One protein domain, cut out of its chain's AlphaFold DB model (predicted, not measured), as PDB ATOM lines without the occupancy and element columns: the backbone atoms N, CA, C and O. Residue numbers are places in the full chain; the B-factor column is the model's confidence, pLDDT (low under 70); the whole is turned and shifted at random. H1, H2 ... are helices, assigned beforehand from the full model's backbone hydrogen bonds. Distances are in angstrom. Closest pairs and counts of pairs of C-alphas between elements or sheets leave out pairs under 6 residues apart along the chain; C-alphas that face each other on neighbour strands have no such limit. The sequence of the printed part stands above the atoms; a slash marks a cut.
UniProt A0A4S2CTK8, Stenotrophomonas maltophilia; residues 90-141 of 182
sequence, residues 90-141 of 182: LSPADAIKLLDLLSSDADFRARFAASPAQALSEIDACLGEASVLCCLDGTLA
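This is residues 90 to 141 of the 182 residues of a protein of Stenotrophomonas maltophilia (UniProt A0A4S2CTK8). Picture a C of four helices: the longest, H1, makes one side, H2 turns the corner about perpendicular to it, and H3 and H4 fold back on each other as a helical hairpin on the side across from H1. After H4, residues 131 to 141 form a tail with no named element that runs back past H3 toward the H2 side. The printed part has 52 residues, with four named helices in the order H1, H2, H3, H4 and no named strand; its class is all helix. It is compact, with a radius of gyration of the C-alphas of 10.2 A, and spans 25 by 24 by 15 A.

Begin with H1, residues 92 to 104. It and H2, residues 106 to 114, touch only at the corner by their link, H1 with residues 101 to 102 alone; the closest C-alphas, those of Leu 102 and Arg 109, are 5.7 A apart, and the lines are about perpendicular at 75 degrees. From H2, look to H3, residues 116 to 121: the two touch, closest at the C-alphas of Phe 112 and Ala 119, 5.0 A apart, with a steep tilt of 60 degrees, opposite ways. H3 and H4, residues 125 to 130, form a helical hairpin; they touch, closest at the C-alphas of Ser 121 and Gly 128, 4.1 A apart, with a shallow tilt of 30 degrees, opposite ways. H1 and H3 are only just apart, at 8.0 A between their closest C-alphas; H4 is apart from H1 and from H2. In H1, H2, H3 and H4, every O i to N i+4 pair is within hydrogen-bond range.

Find C-alpha 92 at (160.376, 162.791, 165.388); from there H1 runs 18.3 A to C-alpha 104 at (143.779, 167.958, 159.811). H2 covers 12.4 A from C-alpha 106 to C-alpha 114. H3 and H4 each measure 8.6 A, and H4 ends at C-alpha 130, at (157.985, 173.092, 177.927).

The C-alphas farthest apart, those of Ala 93 and Gly 138, are 26.2 A apart. The printed part has no cut, and the links H1 to H2, H2 to H3 and H3 to H4 are tight. Mean pLDDT of the printed part is 83.2; look for values under 70 at residues 133 to 135 and residue 137.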
ATOM      1  N   LEU A  90     162.144 168.318 169.766       74.00
ATOM      2  CA  LEU A  90     160.951 167.477 169.711       74.00
ATOM      3  C   LEU A  90     161.325 166.095 169.153       74.00
ATOM      4  O   LEU A  90     162.128 166.009 168.217       74.00
ATOM      5  N   SER A  91     160.735 165.027 169.692       81.38
ATOM      6  CA  SER A  91     160.928 163.701 169.105       81.38
ATOM      7  C   SER A  91     160.351 163.678 167.677       81.38
ATOM      8  O   SER A  91     159.368 164.375 167.399       81.38
ATOM      9  N   PRO A  92     160.915 162.886 166.745       80.75
ATOM     10  CA  PRO A  92     160.376 162.791 165.388       80.75
ATOM     11  C   PRO A  92     158.906 162.352 165.356       80.75
ATOM     12  O   PRO A  92     158.129 162.868 164.557       80.75
ATOM     13  N   ALA A  93     158.517 161.434 166.246       83.81
ATOM     14  CA  ALA A  93     157.150 160.931 166.334       83.81
ATOM     15  C   ALA A  93     156.170 162.023 166.786       83.81
ATOM     16  O   ALA A  93     155.126 162.210 166.158       83.81
ATOM     17  N   ASP A  94     156.530 162.793 167.814       84.94
ATOM     18  CA  ASP A  94     155.687 163.888 168.300       84.94
ATOM     19  C   ASP A  94     155.608 165.028 167.288       84.94
ATOM     20  O   ASP A  94     154.575 165.684 167.177       84.94
ATOM     21  N   ALA A  95     156.676 165.253 166.516       83.62
ATOM     22  CA  ALA A  95     156.707 166.295 165.498       83.62
ATOM     23  C   ALA A  95     155.761 165.956 164.345       83.62
ATOM     24  O   ALA A  95     155.000 166.818 163.910       83.62
ATOM     25  N   ILE A  96     155.769 164.699 163.893       85.81
ATOM     26  CA  ILE A  96     154.819 164.195 162.895       85.81
ATOM     27  C   ILE A  96     153.392 164.332 163.431       85.81
ATOM     28  O   ILE A  96     152.565 164.976 162.792       85.81
ATOM     29  N   LYS A  97     153.131 163.843 164.650       88.94
ATOM     30  CA  LYS A  97     151.803 163.925 165.273       88.94
ATOM     31  C   LYS A  97     151.310 165.370 165.409       88.94
ATOM     32  O   LYS A  97     150.154 165.652 165.107       88.94
ATOM     33  N   LEU A  98     152.173 166.295 165.829       88.56
ATOM     34  CA  LEU A  98     151.840 167.715 165.920       88.56
ATOM     35  C   LEU A  98     151.483 168.298 164.548       88.56
ATOM     36  O   LEU A  98     150.494 169.017 164.432       88.56
ATOM     37  N   LEU A  99     152.266 167.999 163.510       86.50
ATOM     38  CA  LEU A  99     152.002 168.481 162.152       86.50
ATOM     39  C   LEU A  99     150.700 167.906 161.576       86.50
ATOM     40  O   LEU A  99     149.930 168.643 160.958       86.50
ATOM     41  N   ASP A 100     150.418 166.631 161.823       88.69
ATOM     42  CA  ASP A 100     149.178 165.983 161.394       88.69
ATOM     43  C   ASP A 100     147.957 166.616 162.080       88.69
ATOM     44  O   ASP A 100     146.982 166.973 161.418       88.69
ATOM     45  N   LEU A 101     148.024 166.855 163.393       89.94
ATOM     46  CA  LEU A 101     146.937 167.500 164.136       89.94
ATOM     47  C   LEU A 101     146.741 168.965 163.724       89.94
ATOM     48  O   LEU A 101     145.613 169.418 163.536       89.94
ATOM     49  N   LEU A 102     147.829 169.714 163.518       87.44
ATOM     50  CA  LEU A 102     147.748 171.098 163.045       87.44
ATOM     51  C   LEU A 102     147.223 171.206 161.611       87.44
ATOM     52  O   LEU A 102     146.690 172.256 161.261       87.44
ATOM     53  N   SER A 103     147.362 170.180 160.775       83.94
ATOM     54  CA  SER A 103     146.865 170.207 159.395       83.94
ATOM     55  C   SER A 103     145.420 169.719 159.270       83.94
ATOM     56  O   SER A 103     144.655 170.302 158.503       83.94
ATOM     57  N   SER A 104     145.026 168.704 160.043       86.38
ATOM     58  CA  SER A 104     143.779 167.958 159.811       86.38
ATOM     59  C   SER A 104     142.708 168.079 160.904       86.38
ATOM     60  O   SER A 104     141.538 167.832 160.616       86.38
ATOM     61  N   ASP A 105     143.056 168.496 162.127       91.06
ATOM     62  CA  ASP A 105     142.129 168.521 163.267       91.06
ATOM     63  C   ASP A 105     141.759 169.966 163.650       91.06
ATOM     64  O   ASP A 105     142.533 170.711 164.257       91.06
ATOM     65  N   ALA A 106     140.541 170.379 163.290       90.06
ATOM     66  CA  ALA A 106     140.037 171.719 163.583       90.06
ATOM     67  C   ALA A 106     139.889 171.994 165.091       90.06
ATOM     68  O   ALA A 106     140.163 173.114 165.534       90.06
ATOM     69  N   ASP A 107     139.514 170.987 165.882       93.19
ATOM     70  CA  ASP A 107     139.291 171.125 167.322       93.19
ATOM     71  C   ASP A 107     140.618 171.214 168.073       93.19
ATOM     72  O   ASP A 107     140.779 172.014 169.000       93.19
ATOM     73  N   PHE A 108     141.606 170.418 167.664       92.12
ATOM     74  CA  PHE A 108     142.976 170.557 168.141       92.12
ATOM     75  C   PHE A 108     143.527 171.939 167.812       92.12
ATOM     76  O   PHE A 108     144.065 172.601 168.693       92.12
ATOM     77  N   ARG A 109     143.346 172.426 166.581       90.94
ATOM     78  CA  ARG A 109     143.807 173.764 166.186       90.94
ATOM     79  C   ARG A 109     143.165 174.874 167.015       90.94
ATOM     80  O   ARG A 109     143.860 175.813 167.396       90.94
ATOM     81  N   ALA A 110     141.870 174.768 167.315       90.38
ATOM     82  CA  ALA A 110     141.180 175.725 168.174       90.38
ATOM     83  C   ALA A 110     141.761 175.725 169.598       90.38
ATOM     84  O   ALA A 110     142.077 176.788 170.137       90.38
ATOM     85  N   ARG A 111     141.980 174.539 170.184       92.06
ATOM     86  CA  ARG A 111     142.605 174.396 171.509       92.06
ATOM     87  C   ARG A 111     144.045 174.882 171.522       92.06
ATOM     88  O   ARG A 111     144.421 175.613 172.427       92.06
ATOM     89  N   PHE A 112     144.826 174.544 170.503       89.56
ATOM     90  CA  PHE A 112     146.211 174.977 170.363       89.56
ATOM     91  C   PHE A 112     146.312 176.499 170.225       89.56
ATOM     92  O   PHE A 112     147.179 177.108 170.839       89.56
ATOM     93  N   ALA A 113     145.411 177.138 169.471       87.81
ATOM     94  CA  ALA A 113     145.370 178.596 169.359       87.81
ATOM     95  C   ALA A 113     144.969 179.283 170.677       87.81
ATOM     96  O   ALA A 113     145.449 180.377 170.962       87.81
ATOM     97  N   ALA A 114     144.103 178.653 171.475       88.06
ATOM     98  CA  ALA A 114     143.679 179.175 172.773       88.06
ATOM     99  C   ALA A 114     144.722 178.945 173.883       88.06
ATOM    100  O   ALA A 114     144.948 179.821 174.714       88.06
ATOM    101  N   SER A 115     145.337 177.762 173.911       88.44
ATOM    102  CA  SER A 115     146.287 177.315 174.929       88.44
ATOM    103  C   SER A 115     147.250 176.271 174.339       88.44
ATOM    104  O   SER A 115     146.985 175.064 174.412       88.44
ATOM    105  N   PRO A 116     148.391 176.706 173.766       86.75
ATOM    106  CA  PRO A 116     149.382 175.796 173.191       86.75
ATOM    107  C   PRO A 116     149.886 174.760 174.199       86.75
ATOM    108  O   PRO A 116     149.999 173.588 173.859       86.75
ATOM    109  N   ALA A 117     150.120 175.175 175.450       85.12
ATOM    110  CA  ALA A 117     150.599 174.289 176.507       85.12
ATOM    111  C   ALA A 117     149.630 173.144 176.799       85.12
ATOM    112  O   ALA A 117     150.033 171.985 176.854       85.12
ATOM    113  N   GLN A 118     148.339 173.458 176.912       87.88
ATOM    114  CA  GLN A 118     147.318 172.448 177.160       87.88
ATOM    115  C   GLN A 118     147.172 171.492 175.974       87.88
ATOM    116  O   GLN A 118     147.115 170.284 176.178       87.88
ATOM    117  N   ALA A 119     147.144 172.016 174.745       88.75
ATOM    118  CA  ALA A 119     147.034 171.182 173.553       88.75
ATOM    119  C   ALA A 119     148.262 170.271 173.373       88.75
ATOM    120  O   ALA A 119     148.126 169.102 173.023       88.75
ATOM    121  N   LEU A 120     149.468 170.773 173.656       88.06
ATOM    122  CA  LEU A 120     150.703 169.994 173.552       88.06
ATOM    123  C   LEU A 120     150.817 168.908 174.628       88.06
ATOM    124  O   LEU A 120     151.344 167.840 174.322       88.06
ATOM    125  N   SER A 121     150.261 169.115 175.829       89.69
ATOM    126  CA  SER A 121     150.175 168.071 176.865       89.69
ATOM    127  C   SER A 121     149.423 166.813 176.414       89.69
ATOM    128  O   SER A 121     149.654 165.742 176.969       89.69
ATOM    129  N   GLU A 122     148.530 166.914 175.425       89.00
ATOM    130  CA  GLU A 122     147.797 165.765 174.864       89.00
ATOM    131  C   GLU A 122     148.651 164.918 173.911       89.00
ATOM    132  O   GLU A 122     148.342 163.757 173.620       89.00
ATOM    133  N   ILE A 123     149.724 165.511 173.390       87.69
ATOM    134  CA  ILE A 123     150.736 164.803 172.616       87.69
ATOM    135  C   ILE A 123     151.712 164.153 173.587       87.69
ATOM    136  O   ILE A 123     151.854 162.933 173.557       87.69
ATOM    137  N   ASP A 124     152.310 164.969 174.457       85.56
ATOM    138  CA  ASP A 124     153.239 164.549 175.497       85.56
ATOM    139  C   ASP A 124     153.274 165.585 176.636       85.56
ATOM    140  O   ASP A 124     153.299 166.799 176.415       85.56
ATOM    141  N   ALA A 125     153.288 165.107 177.882       83.44
ATOM    142  CA  ALA A 125     153.230 165.974 179.056       83.44
ATOM    143  C   ALA A 125     154.442 166.917 179.161       83.44
ATOM    144  O   ALA A 125     154.275 168.089 179.504       83.44
ATOM    145  N   CYS A 126     155.643 166.443 178.807       79.06
ATOM    146  CA  CYS A 126     156.854 167.260 178.842       79.06
ATOM    147  C   CYS A 126     156.797 168.378 177.793       79.06
ATOM    148  O   CYS A 126     157.299 169.473 178.045       79.06
ATOM    149  N   LEU A 127     156.160 168.139 176.640       80.00
ATOM    150  CA  LEU A 127     155.937 169.177 175.626       80.00
ATOM    151  C   LEU A 127     155.001 170.278 176.121       80.00
ATOM    152  O   LEU A 127     155.255 171.461 175.876       80.00
ATOM    153  N   GLY A 128     153.940 169.910 176.833       78.56
ATOM    154  CA  GLY A 128     153.037 170.877 177.450       78.56
ATOM    155  C   GLY A 128     153.731 171.745 178.497       78.56
ATOM    156  O   GLY A 128     153.649 172.970 178.441       78.56
ATOM    157  N   GLU A 129     154.506 171.136 179.398       78.81
ATOM    158  CA  GLU A 129     155.306 171.873 180.383       78.81
ATOM    159  C   GLU A 129     156.328 172.802 179.710       78.81
ATOM    160  O   GLU A 129     156.490 173.959 180.107       78.81
ATOM    161  N   ALA A 130     156.979 172.321 178.646       75.69
ATOM    162  CA  ALA A 130     157.985 173.092 177.927       75.69
ATOM    163  C   ALA A 130     157.381 174.293 177.207       75.69
ATOM    164  O   ALA A 130     158.101 175.256 176.962       75.69
ATOM    165  N   SER A 131     156.084 174.250 176.891       72.75
ATOM    166  CA  SER A 131     155.362 175.262 176.119       72.75
ATOM    167  C   SER A 131     154.560 176.261 176.955       72.75
ATOM    168  O   SER A 131     153.964 177.174 176.390       72.75
ATOM    169  N   VAL A 132     154.610 176.189 178.291       71.44
ATOM    170  CA  VAL A 132     153.904 177.124 179.199       71.44
ATOM    171  C   VAL A 132     154.272 178.593 178.955       71.44
ATOM    172  O   VAL A 132     153.453 179.483 179.164       71.44
ATOM    173  N   LEU A 133     155.495 178.862 178.491       66.56
ATOM    174  CA  LEU A 133     155.961 180.216 178.161       66.56
ATOM    175  C   LEU A 133     155.909 180.532 176.660       66.56
ATOM    176  O   LEU A 133     156.365 181.597 176.242       66.56
ATOM    177  N   CYS A 134     155.407 179.606 175.843       64.25
ATOM    178  CA  CYS A 134     155.242 179.803 174.413       64.25
ATOM    179  C   CYS A 134     153.897 180.482 174.174       64.25
ATOM    180  O   CYS A 134     152.845 179.846 174.211       64.25
ATOM    181  N   CYS A 135     153.939 181.782 173.904       61.16
ATOM    182  CA  CYS A 135     152.790 182.497 173.372       61.16
ATOM    183  C   CYS A 135     152.763 182.343 171.851       61.16
ATOM    184  O   CYS A 135     153.799 182.420 171.185       61.16
ATOM    185  N   LEU A 136     151.573 182.141 171.293       72.06
ATOM    186  CA  LEU A 136     151.384 182.226 169.853       72.06
ATOM    187  C   LEU A 136     151.412 183.713 169.461       72.06
ATOM    188  O   LEU A 136     150.493 184.460 169.795       72.06
ATOM    189  N   ASP A 137     152.461 184.155 168.766       66.31
ATOM    190  CA  ASP A 137     152.554 185.527 168.250       66.31
ATOM    191  C   ASP A 137     151.679 185.680 166.990       66.31
ATOM    192  O   ASP A 137     152.168 185.745 165.859       66.31
ATOM    193  N   GLY A 138     150.358 185.697 167.187       75.25
ATOM    194  CA  GLY A 138     149.356 185.917 166.141       75.25
ATOM    195  C   GLY A 138     148.427 184.729 165.898       75.25
ATOM    196  O   GLY A 138     148.361 183.790 166.681       75.25
ATOM    197  N   THR A 139     147.661 184.794 164.809       80.69
ATOM    198  CA  THR A 139     146.705 183.746 164.435       80.69
ATOM    199  C   THR A 139     147.411 182.603 163.715       80.69
ATOM    200  O   THR A 139     148.297 182.820 162.888       80.69
ATOM    201  N   LEU A 140     146.992 181.375 164.010       81.12
ATOM    202  CA  LEU A 140     147.470 180.189 163.314       81.12
ATOM    203  C   LEU A 140     147.097 180.260 161.822       81.12
ATOM    204  O   LEU A 140     145.963 180.609 161.491       81.12
ATOM    205  N   ALA A 141     148.024 179.894 160.932       83.62
ATOM    206  CA  ALA A 141     147.746 179.804 159.494       83.62
ATOM    207  C   ALA A 141     146.564 178.863 159.237       83.62
ATOM    208  O   ALA A 141     146.419 177.862 159.940       83.62
TER     209      ALA A 141